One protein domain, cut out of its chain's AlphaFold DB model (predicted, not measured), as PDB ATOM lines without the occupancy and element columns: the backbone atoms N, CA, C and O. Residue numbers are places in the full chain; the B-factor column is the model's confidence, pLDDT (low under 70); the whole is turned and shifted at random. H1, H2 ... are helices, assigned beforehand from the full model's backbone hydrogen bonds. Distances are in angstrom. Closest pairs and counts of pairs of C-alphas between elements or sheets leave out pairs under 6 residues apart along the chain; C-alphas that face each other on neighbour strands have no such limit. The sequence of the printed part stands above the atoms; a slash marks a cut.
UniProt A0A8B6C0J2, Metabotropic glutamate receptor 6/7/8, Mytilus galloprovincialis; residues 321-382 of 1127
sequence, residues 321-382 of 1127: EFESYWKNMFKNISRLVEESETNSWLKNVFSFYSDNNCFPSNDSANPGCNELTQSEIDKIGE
ATOM      1  N   GLU A 321     562.003 275.124 326.081       90.75
ATOM      2  CA  GLU A 321     562.259 273.854 325.404       90.75
ATOM      3  C   GLU A 321     562.046 272.669 326.351       90.75
ATOM      4  O   GLU A 321     561.369 271.702 325.990       90.75
ATOM      5  N   PHE A 322     562.552 272.771 327.586       92.06
ATOM      6  CA  PHE A 322     562.338 271.760 328.618       92.06
ATOM      7  C   PHE A 322     560.879 271.730 329.080       92.06
ATOM      8  O   PHE A 322     560.295 270.657 329.183       92.06
ATOM      9  N   GLU A 323     560.246 272.888 329.278       89.94
ATOM     10  CA  GLU A 323     558.824 272.962 329.644       89.94
ATOM     11  C   GLU A 323     557.926 272.288 328.603       89.94
ATOM     12  O   GLU A 323     556.984 271.562 328.931       89.94
ATOM     13  N   SER A 324     558.246 272.488 327.324       90.94
ATOM     14  CA  SER A 324     557.551 271.831 326.220       90.94
ATOM     15  C   SER A 324     557.779 270.318 326.238       90.94
ATOM     16  O   SER A 324     556.831 269.559 326.039       90.94
ATOM     17  N   TYR A 325     559.013 269.871 326.496       92.44
ATOM     18  CA  TYR A 325     559.346 268.455 326.664       92.44
ATOM     19  C   TYR A 325     558.565 267.820 327.824       92.44
ATOM     20  O   TYR A 325     557.879 266.818 327.611       92.44
ATOM     21  N   TRP A 326     558.594 268.447 329.002       92.50
ATOM     22  CA  TRP A 326     557.909 268.007 330.213       92.50
ATOM     23  C   TRP A 326     556.404 267.866 329.978       92.50
ATOM     24  O   TRP A 326     555.858 266.773 330.103       92.50
ATOM     25  N   LYS A 327     555.728 268.923 329.508       91.56
ATOM     26  CA  LYS A 327     554.279 268.881 329.231       91.56
ATOM     27  C   LYS A 327     553.903 267.839 328.179       91.56
ATOM     28  O   LYS A 327     552.873 267.183 328.301       91.56
ATOM     29  N   ASN A 328     554.703 267.693 327.121       90.75
ATOM     30  CA  ASN A 328     554.406 266.740 326.052       90.75
ATOM     31  C   ASN A 328     554.551 265.278 326.493       90.75
ATOM     32  O   ASN A 328     553.930 264.413 325.879       90.75
ATOM     33  N   MET A 329     555.327 264.997 327.541       92.50
ATOM     34  CA  MET A 329     555.439 263.657 328.120       92.50
ATOM     35  C   MET A 329     554.105 263.183 328.706       92.50
ATOM     36  O   MET A 329     553.690 262.059 328.453       92.50
ATOM     37  N   PHE A 330     553.387 264.069 329.396       90.75
ATOM     38  CA  PHE A 330     552.109 263.756 330.044       90.75
ATOM     39  C   PHE A 330     550.897 263.783 329.096       90.75
ATOM     40  O   PHE A 330     549.813 263.354 329.479       90.75
ATOM     41  N   LYS A 331     551.067 264.238 327.844       89.12
ATOM     42  CA  LYS A 331     550.016 264.205 326.805       89.12
ATOM     43  C   LYS A 331     549.791 262.822 326.199       89.12
ATOM     44  O   LYS A 331     548.769 262.613 325.564       89.12
ATOM     45  N   ASN A 332     550.762 261.919 326.307       86.56
ATOM     46  CA  ASN A 332     550.706 260.604 325.678       86.56
ATOM     47  C   ASN A 332     551.120 259.540 326.698       86.56
ATOM     48  O   ASN A 332     552.287 259.466 327.081       86.56
ATOM     49  N   ILE A 333     550.160 258.706 327.109       85.81
ATOM     50  CA  ILE A 333     550.363 257.669 328.131       85.81
ATOM     51  C   ILE A 333     551.480 256.700 327.731       85.81
ATOM     52  O   ILE A 333     552.304 256.349 328.570       85.81
ATOM     53  N   SER A 334     551.571 256.309 326.458       87.06
ATOM     54  CA  SER A 334     552.611 255.376 326.018       87.06
ATOM     55  C   SER A 334     554.013 255.952 326.154       87.06
ATOM     56  O   SER A 334     554.910 255.262 326.635       87.06
ATOM     57  N   ARG A 335     554.187 257.234 325.813       88.25
ATOM     58  CA  ARG A 335     555.457 257.942 326.008       88.25
ATOM     59  C   ARG A 335     555.802 258.093 327.490       88.25
ATOM     60  O   ARG A 335     556.957 257.925 327.860       88.25
ATOM     61  N   LEU A 336     554.820 258.407 328.332       90.25
ATOM     62  CA  LEU A 336     555.010 258.490 329.780       90.25
ATOM     63  C   LEU A 336     555.460 257.146 330.371       90.25
ATOM     64  O   LEU A 336     556.377 257.112 331.186       90.25
ATOM     65  N   VAL A 337     554.827 256.044 329.955       88.88
ATOM     66  CA  VAL A 337     555.182 254.694 330.413       88.88
ATOM     67  C   VAL A 337     556.598 254.323 329.963       88.88
ATOM     68  O   VAL A 337     557.355 253.799 330.772       88.88
ATOM     69  N   GLU A 338     556.988 254.649 328.731       90.12
ATOM     70  CA  GLU A 338     558.363 254.448 328.249       90.12
ATOM     71  C   GLU A 338     559.378 255.270 329.064       90.12
ATOM     72  O   GLU A 338     560.360 254.739 329.574       90.12
ATOM     73  N   GLU A 339     559.119 256.563 329.275       90.31
ATOM     74  CA  GLU A 339     560.016 257.422 330.059       90.31
ATOM     75  C   GLU A 339     560.133 256.977 331.523       90.31
ATOM     76  O   GLU A 339     561.198 257.129 332.138       90.31
ATOM     77  N   SER A 340     559.070 256.368 332.062       90.56
ATOM     78  CA  SER A 340     559.043 255.857 333.431       90.56
ATOM     79  C   SER A 340     559.971 254.667 333.685       90.56
ATOM     80  O   SER A 340     560.283 254.383 334.837       90.56
ATOM     81  N   GLU A 341     560.487 254.012 332.637       88.81
ATOM     82  CA  GLU A 341     561.500 252.956 332.779       88.81
ATOM     83  C   GLU A 341     562.835 253.493 333.319       88.81
ATOM     84  O   GLU A 341     563.601 252.759 333.938       88.81
ATOM     85  N   THR A 342     563.115 254.783 333.101       90.19
ATOM     86  CA  THR A 342     564.348 255.456 333.563       90.19
ATOM     87  C   THR A 342     564.098 256.502 334.654       90.19
ATOM     88  O   THR A 342     565.040 257.016 335.263       90.19
ATOM     89  N   ASN A 343     562.829 256.836 334.892       92.69
ATOM     90  CA  ASN A 343     562.371 257.722 335.956       92.69
ATOM     91  C   ASN A 343     561.094 257.132 336.571       92.69
ATOM     92  O   ASN A 343     559.981 257.423 336.127       92.69
ATOM     93  N   SER A 344     561.269 256.283 337.582       91.50
ATOM     94  CA  SER A 344     560.190 255.499 338.194       91.50
ATOM     95  C   SER A 344     559.078 256.376 338.782       91.50
ATOM     96  O   SER A 344     557.909 255.994 338.803       91.50
ATOM     97  N   TRP A 345     559.410 257.611 339.154       92.81
ATOM     98  CA  TRP A 345     558.511 258.546 339.821       92.81
ATOM     99  C   TRP A 345     557.493 259.226 338.888       92.81
ATOM    100  O   TRP A 345     556.505 259.789 339.361       92.81
ATOM    101  N   LEU A 346     557.672 259.156 337.562       92.19
ATOM    102  CA  LEU A 346     556.782 259.819 336.593       92.19
ATOM    103  C   LEU A 346     555.332 259.329 336.656       92.19
ATOM    104  O   LEU A 346     554.402 260.120 336.479       92.19
ATOM    105  N   LYS A 347     555.121 258.035 336.926       89.62
ATOM    106  CA  LYS A 347     553.765 257.481 337.058       89.62
ATOM    107  C   LYS A 347     553.053 258.066 338.270       89.62
ATOM    108  O   LYS A 347     551.891 258.430 338.163       89.62
ATOM    109  N   ASN A 348     553.765 258.226 339.382       89.31
ATOM    110  CA  ASN A 348     553.226 258.812 340.603       89.31
ATOM    111  C   ASN A 348     552.884 260.294 340.405       89.31
ATOM    112  O   ASN A 348     551.851 260.740 340.899       89.31
ATOM    113  N   VAL A 349     553.684 261.044 339.632       90.06
ATOM    114  CA  VAL A 349     553.341 262.425 339.242       90.06
ATOM    115  C   VAL A 349     552.059 262.455 338.411       90.06
ATOM    116  O   VAL A 349     551.187 263.277 338.667       90.06
ATOM    117  N   PHE A 350     551.905 261.551 337.443       90.00
ATOM    118  CA  PHE A 350     550.662 261.452 336.677       90.00
ATOM    119  C   PHE A 350     549.465 261.161 337.588       90.00
ATOM    120  O   PHE A 350     548.455 261.861 337.522       90.00
ATOM    121  N   SER A 351     549.597 260.167 338.472       86.88
ATOM    122  CA  SER A 351     548.548 259.796 339.421       86.88
ATOM    123  C   SER A 351     548.163 260.963 340.329       86.88
ATOM    124  O   SER A 351     546.973 261.162 340.545       86.88
ATOM    125  N   PHE A 352     549.141 261.757 340.785       85.50
ATOM    126  CA  PHE A 352     548.944 262.922 341.657       85.50
ATOM    127  C   PHE A 352     548.002 263.978 341.059       85.50
ATOM    128  O   PHE A 352     547.254 264.614 341.796       85.50
ATOM    129  N   TYR A 353     548.028 264.169 339.737       84.19
ATOM    130  CA  TYR A 353     547.177 265.154 339.060       84.19
ATOM    131  C   TYR A 353     545.917 264.566 338.429       84.19
ATOM    132  O   TYR A 353     545.046 265.339 338.052       84.19
ATOM    133  N   SER A 354     545.818 263.241 338.306       82.38
ATOM    134  CA  SER A 354     544.657 262.580 337.711       82.38
ATOM    135  C   SER A 354     543.453 262.567 338.660       82.38
ATOM    136  O   SER A 354     543.587 262.192 339.824       82.38
ATOM    137  N   ASP A 355     542.254 262.843 338.144       67.81
ATOM    138  CA  ASP A 355     540.996 262.848 338.921       67.81
ATOM    139  C   ASP A 355     540.659 261.524 339.665       67.81
ATOM    140  O   ASP A 355     539.770 261.508 340.516       67.81
ATOM    141  N   ASN A 356     541.343 260.404 339.376       68.69
ATOM    142  CA  ASN A 356     541.040 259.073 339.934       68.69
ATOM    143  C   ASN A 356     542.233 258.353 340.605       68.69
ATOM    144  O   ASN A 356     542.111 257.159 340.884       68.69
ATOM    145  N   ASN A 357     543.375 259.016 340.847       68.75
ATOM    146  CA  ASN A 357     544.595 258.380 341.392       68.75
ATOM    147  C   ASN A 357     544.977 257.069 340.671       68.75
ATOM    148  O   ASN A 357     545.342 256.065 341.285       68.75
ATOM    149  N   CYS A 358     544.841 257.050 339.349       81.06
ATOM    150  CA  CYS A 358     545.066 255.851 338.555       81.06
ATOM    151  C   CYS A 358     546.544 255.739 338.135       81.06
ATOM    152  O   CYS A 358     547.244 256.750 338.061       81.06
ATOM    153  N   PHE A 359     547.026 254.531 337.822       82.31
ATOM    154  CA  PHE A 359     548.397 254.312 337.337       82.31
ATOM    155  C   PHE A 359     548.417 254.019 335.825       82.31
ATOM    156  O   PHE A 359     547.749 253.079 335.382       82.31
ATOM    157  N   PRO A 360     549.178 254.785 335.019       82.31
ATOM    158  CA  PRO A 360     549.192 254.638 333.563       82.31
ATOM    159  C   PRO A 360     549.816 253.302 333.115       82.31
ATOM    160  O   PRO A 360     550.849 252.877 333.642       82.31
ATOM    161  N   SER A 361     549.200 252.654 332.114       78.56
ATOM    162  CA  SER A 361     549.612 251.355 331.556       78.56
ATOM    163  C   SER A 361     549.540 251.335 330.023       78.56
ATOM    164  O   SER A 361     548.706 252.004 329.423       78.56
ATOM    165  N   ASN A 362     550.394 250.519 329.395       74.94
ATOM    166  CA  ASN A 362     550.353 250.231 327.955       74.94
ATOM    167  C   ASN A 362     549.407 249.064 327.594       74.94
ATOM    168  O   ASN A 362     549.310 248.692 326.424       74.94
ATOM    169  N   ASP A 363     548.731 248.464 328.576       73.19
ATOM    170  CA  ASP A 363     547.813 247.345 328.350       73.19
ATOM    171  C   ASP A 363     546.475 247.827 327.766       73.19
ATOM    172  O   ASP A 363     545.641 248.412 328.454       73.19
ATOM    173  N   SER A 364     546.244 247.544 326.484       60.09
ATOM    174  CA  SER A 364     545.015 247.916 325.776       60.09
ATOM    175  C   SER A 364     543.759 247.182 326.267       60.09
ATOM    176  O   SER A 364     542.651 247.633 325.973       60.09
ATOM    177  N   ALA A 365     543.898 246.087 327.028       55.72
ATOM    178  CA  ALA A 365     542.780 245.370 327.646       55.72
ATOM    179  C   ALA A 365     542.386 245.938 329.023       55.72
ATOM    180  O   ALA A 365     541.269 245.702 329.486       55.72
ATOM    181  N   ASN A 366     543.280 246.697 329.665       57.91
ATOM    182  CA  ASN A 366     543.039 247.389 330.927       57.91
ATOM    183  C   ASN A 366     543.876 248.685 330.966       57.91
ATOM    184  O   ASN A 366     544.944 248.702 331.582       57.91
ATOM    185  N   PRO A 367     543.421 249.764 330.292       60.56
ATOM    186  CA  PRO A 367     544.244 250.945 330.005       60.56
ATOM    187  C   PRO A 367     544.744 251.697 331.247       60.56
ATOM    188  O   PRO A 367     545.604 252.566 331.134       60.56
ATOM    189  N   GLY A 368     544.251 251.363 332.442       66.44
ATOM    190  CA  GLY A 368     544.723 251.905 333.715       66.44
ATOM    191  C   GLY A 368     544.288 253.351 333.967       66.44
ATOM    192  O   GLY A 368     543.820 253.632 335.062       66.44
ATOM    193  N   CYS A 369     544.357 254.237 332.968       76.75
ATOM    194  CA  CYS A 369     544.077 255.671 333.062       76.75
ATOM    195  C   CYS A 369     543.539 256.274 331.755       76.75
ATOM    196  O   CYS A 369     543.864 255.801 330.668       76.75
ATOM    197  N   ASN A 370     542.781 257.369 331.864       82.44
ATOM    198  CA  ASN A 370     542.473 258.253 330.733       82.44
ATOM    199  C   ASN A 370     543.605 259.271 330.524       82.44
ATOM    200  O   ASN A 370     544.349 259.550 331.460       82.44
ATOM    201  N   GLU A 371     543.719 259.850 329.325       83.69
ATOM    202  CA  GLU A 371     544.628 260.981 329.089       83.69
ATOM    203  C   GLU A 371     544.243 262.188 329.953       83.69
ATOM    204  O   GLU A 371     543.058 262.452 330.177       83.69
ATOM    205  N   LEU A 372     545.251 262.933 330.415       86.19
ATOM    206  CA  LEU A 372     545.039 264.144 331.204       86.19
ATOM    207  C   LEU A 372     544.427 265.254 330.348       86.19
ATOM    208  O   LEU A 372     544.795 265.475 329.192       86.19
ATOM    209  N   THR A 373     543.523 266.007 330.953       87.31
ATOM    210  CA  THR A 373     542.966 267.228 330.387       87.31
ATOM    211  C   THR A 373     544.048 268.297 330.221       87.31
ATOM    212  O   THR A 373     545.057 268.334 330.930       87.31
ATOM    213  N   GLN A 374     543.817 269.255 329.316       85.81
ATOM    214  CA  GLN A 374     544.741 270.380 329.131       85.81
ATOM    215  C   GLN A 374     544.947 271.183 330.430       85.81
ATOM    216  O   GLN A 374     546.046 271.672 330.673       85.81
ATOM    217  N   SER A 375     543.922 271.269 331.288       82.50
ATOM    218  CA  SER A 375     544.027 271.940 332.587       82.50
ATOM    219  C   SER A 375     544.934 271.192 333.568       82.50
ATOM    220  O   SER A 375     545.678 271.843 334.297       82.50
ATOM    221  N   GLU A 376     544.882 269.858 333.614       85.88
ATOM    222  CA  GLU A 376     545.790 269.046 334.442       85.88
ATOM    223  C   GLU A 376     547.229 269.141 333.916       85.88
ATOM    224  O   GLU A 376     548.158 269.355 334.692       85.88
ATOM    225  N   ILE A 377     547.418 269.101 332.590       87.62
ATOM    226  CA  ILE A 377     548.734 269.283 331.951       87.62
ATOM    227  C   ILE A 377     549.324 270.663 332.271       87.62
ATOM    228  O   ILE A 377     550.529 270.794 332.502       87.62
ATOM    229  N   ASP A 378     548.496 271.707 332.294       82.62
ATOM    230  CA  ASP A 378     548.952 273.052 332.637       82.62
ATOM    231  C   ASP A 378     549.356 273.181 334.113       82.62
ATOM    232  O   ASP A 378     550.305 273.917 334.391       82.62
ATOM    233  N   LYS A 379     548.713 272.439 335.030       80.69
ATOM    234  CA  LYS A 379     549.120 272.334 336.447       80.69
ATOM    235  C   LYS A 379     550.429 271.553 336.615       80.69
ATOM    236  O   LYS A 379     551.308 271.988 337.351       80.69
ATOM    237  N   ILE A 380     550.596 270.441 335.895       85.12
ATOM    238  CA  ILE A 380     551.843 269.646 335.887       85.12
ATOM    239  C   ILE A 380     553.025 270.463 335.369       85.12
ATOM    240  O   ILE A 380     554.156 270.319 335.827       85.12
ATOM    241  N   GLY A 381     552.781 271.307 334.370       79.75
ATOM    242  CA  GLY A 381     553.808 272.145 333.771       79.75
ATOM    243  C   GLY A 381     554.069 273.453 334.508       79.75
ATOM    244  O   GLY A 381     554.586 274.382 333.888       79.75
ATOM    245  N   GLU A 382     553.708 273.569 335.787       78.25
ATOM    246  CA  GLU A 382     554.159 274.693 336.601       78.25
ATOM    247  C   GLU A 382     555.691 274.692 336.689       78.25
ATOM    248  O   GLU A 382     556.334 273.681 336.978       78.25
TER     249      GLU A 382
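Overview. This is residues 321 to 382 of the 1127 residues of the protein "Metabotropic glutamate receptor 6/7/8" of Mytilus galloprovincialis (UniProt A0A8B6C0J2). Four short helices make a small cluster of crossed parts: H1 and H2 meet at a corner, H3 folds back from H2 as a helical hairpin, and H4 packs on H1. From H3 the chain runs out in a long loop, residues 354 to 373, whose tip at Ala 365 lies at the opposite end of the whole from the first residue of H1, and comes back to H4. The 62 printed residues hold the named helices H1, H2, H3 and H4 in that order and no named strand, class all helix. The whole is compact, with a radius of gyration of the C-alphas of 10.8 A, and spans 34 by 25 by 17 A.

Along the chain. H1, the longest helix, is residues 321 to 330, 15.1 A from C-alpha 321 at (562.259, 273.854, 325.404) to C-alpha 330. H2 is residues 333 to 339, 9.8 A. H3 is residues 346 to 353, 11.3 A, beginning at C-alpha 346 (556.782, 259.819, 336.593). H4 is residues 374 to 380, 9.8 A, ending at C-alpha 380 (551.843, 269.646, 335.887).

Arrangement. H1 and H4 touch, the closest C-alphas being those of Lys 327 and Ile 377, 6.2 A, at a steep tilt of 65 degrees, opposite ways. H1 and H2 touch only at the corner, with C-alphas 329 and 336 closest at 5.4 A. H2 and H3, a hairpin, touch at a steep tilt of 42 degrees, with C-alphas 336 and 346 closest at 7.2 A. H3 and H4 only just touch, with 3 pairs of C-alphas within 8 A, the closest those of Tyr 353 and Glu 376, 6.2 A. H1 and H3 are close but not clearly touching, and H2 and H4 are apart. The helix packing is mostly crossed: of the 3 pairs of helices that touch other than only at the corner or at their ends, 0 are at a shallow tilt. Every O i to N i+4 pair is within hydrogen-bond range in H2, H3 and H4, and 5 of 6 are in H1.

Size, cuts and confidence. The C-alphas of Glu 321 and Ala 365 are the two farthest apart, 34.6 A. The printed part has no cut. The link from H3 to H4 is long, 20 residues. Mean pLDDT of the printed part is 83.7, and residues 355 to 357 and 364 to 368 are under 70.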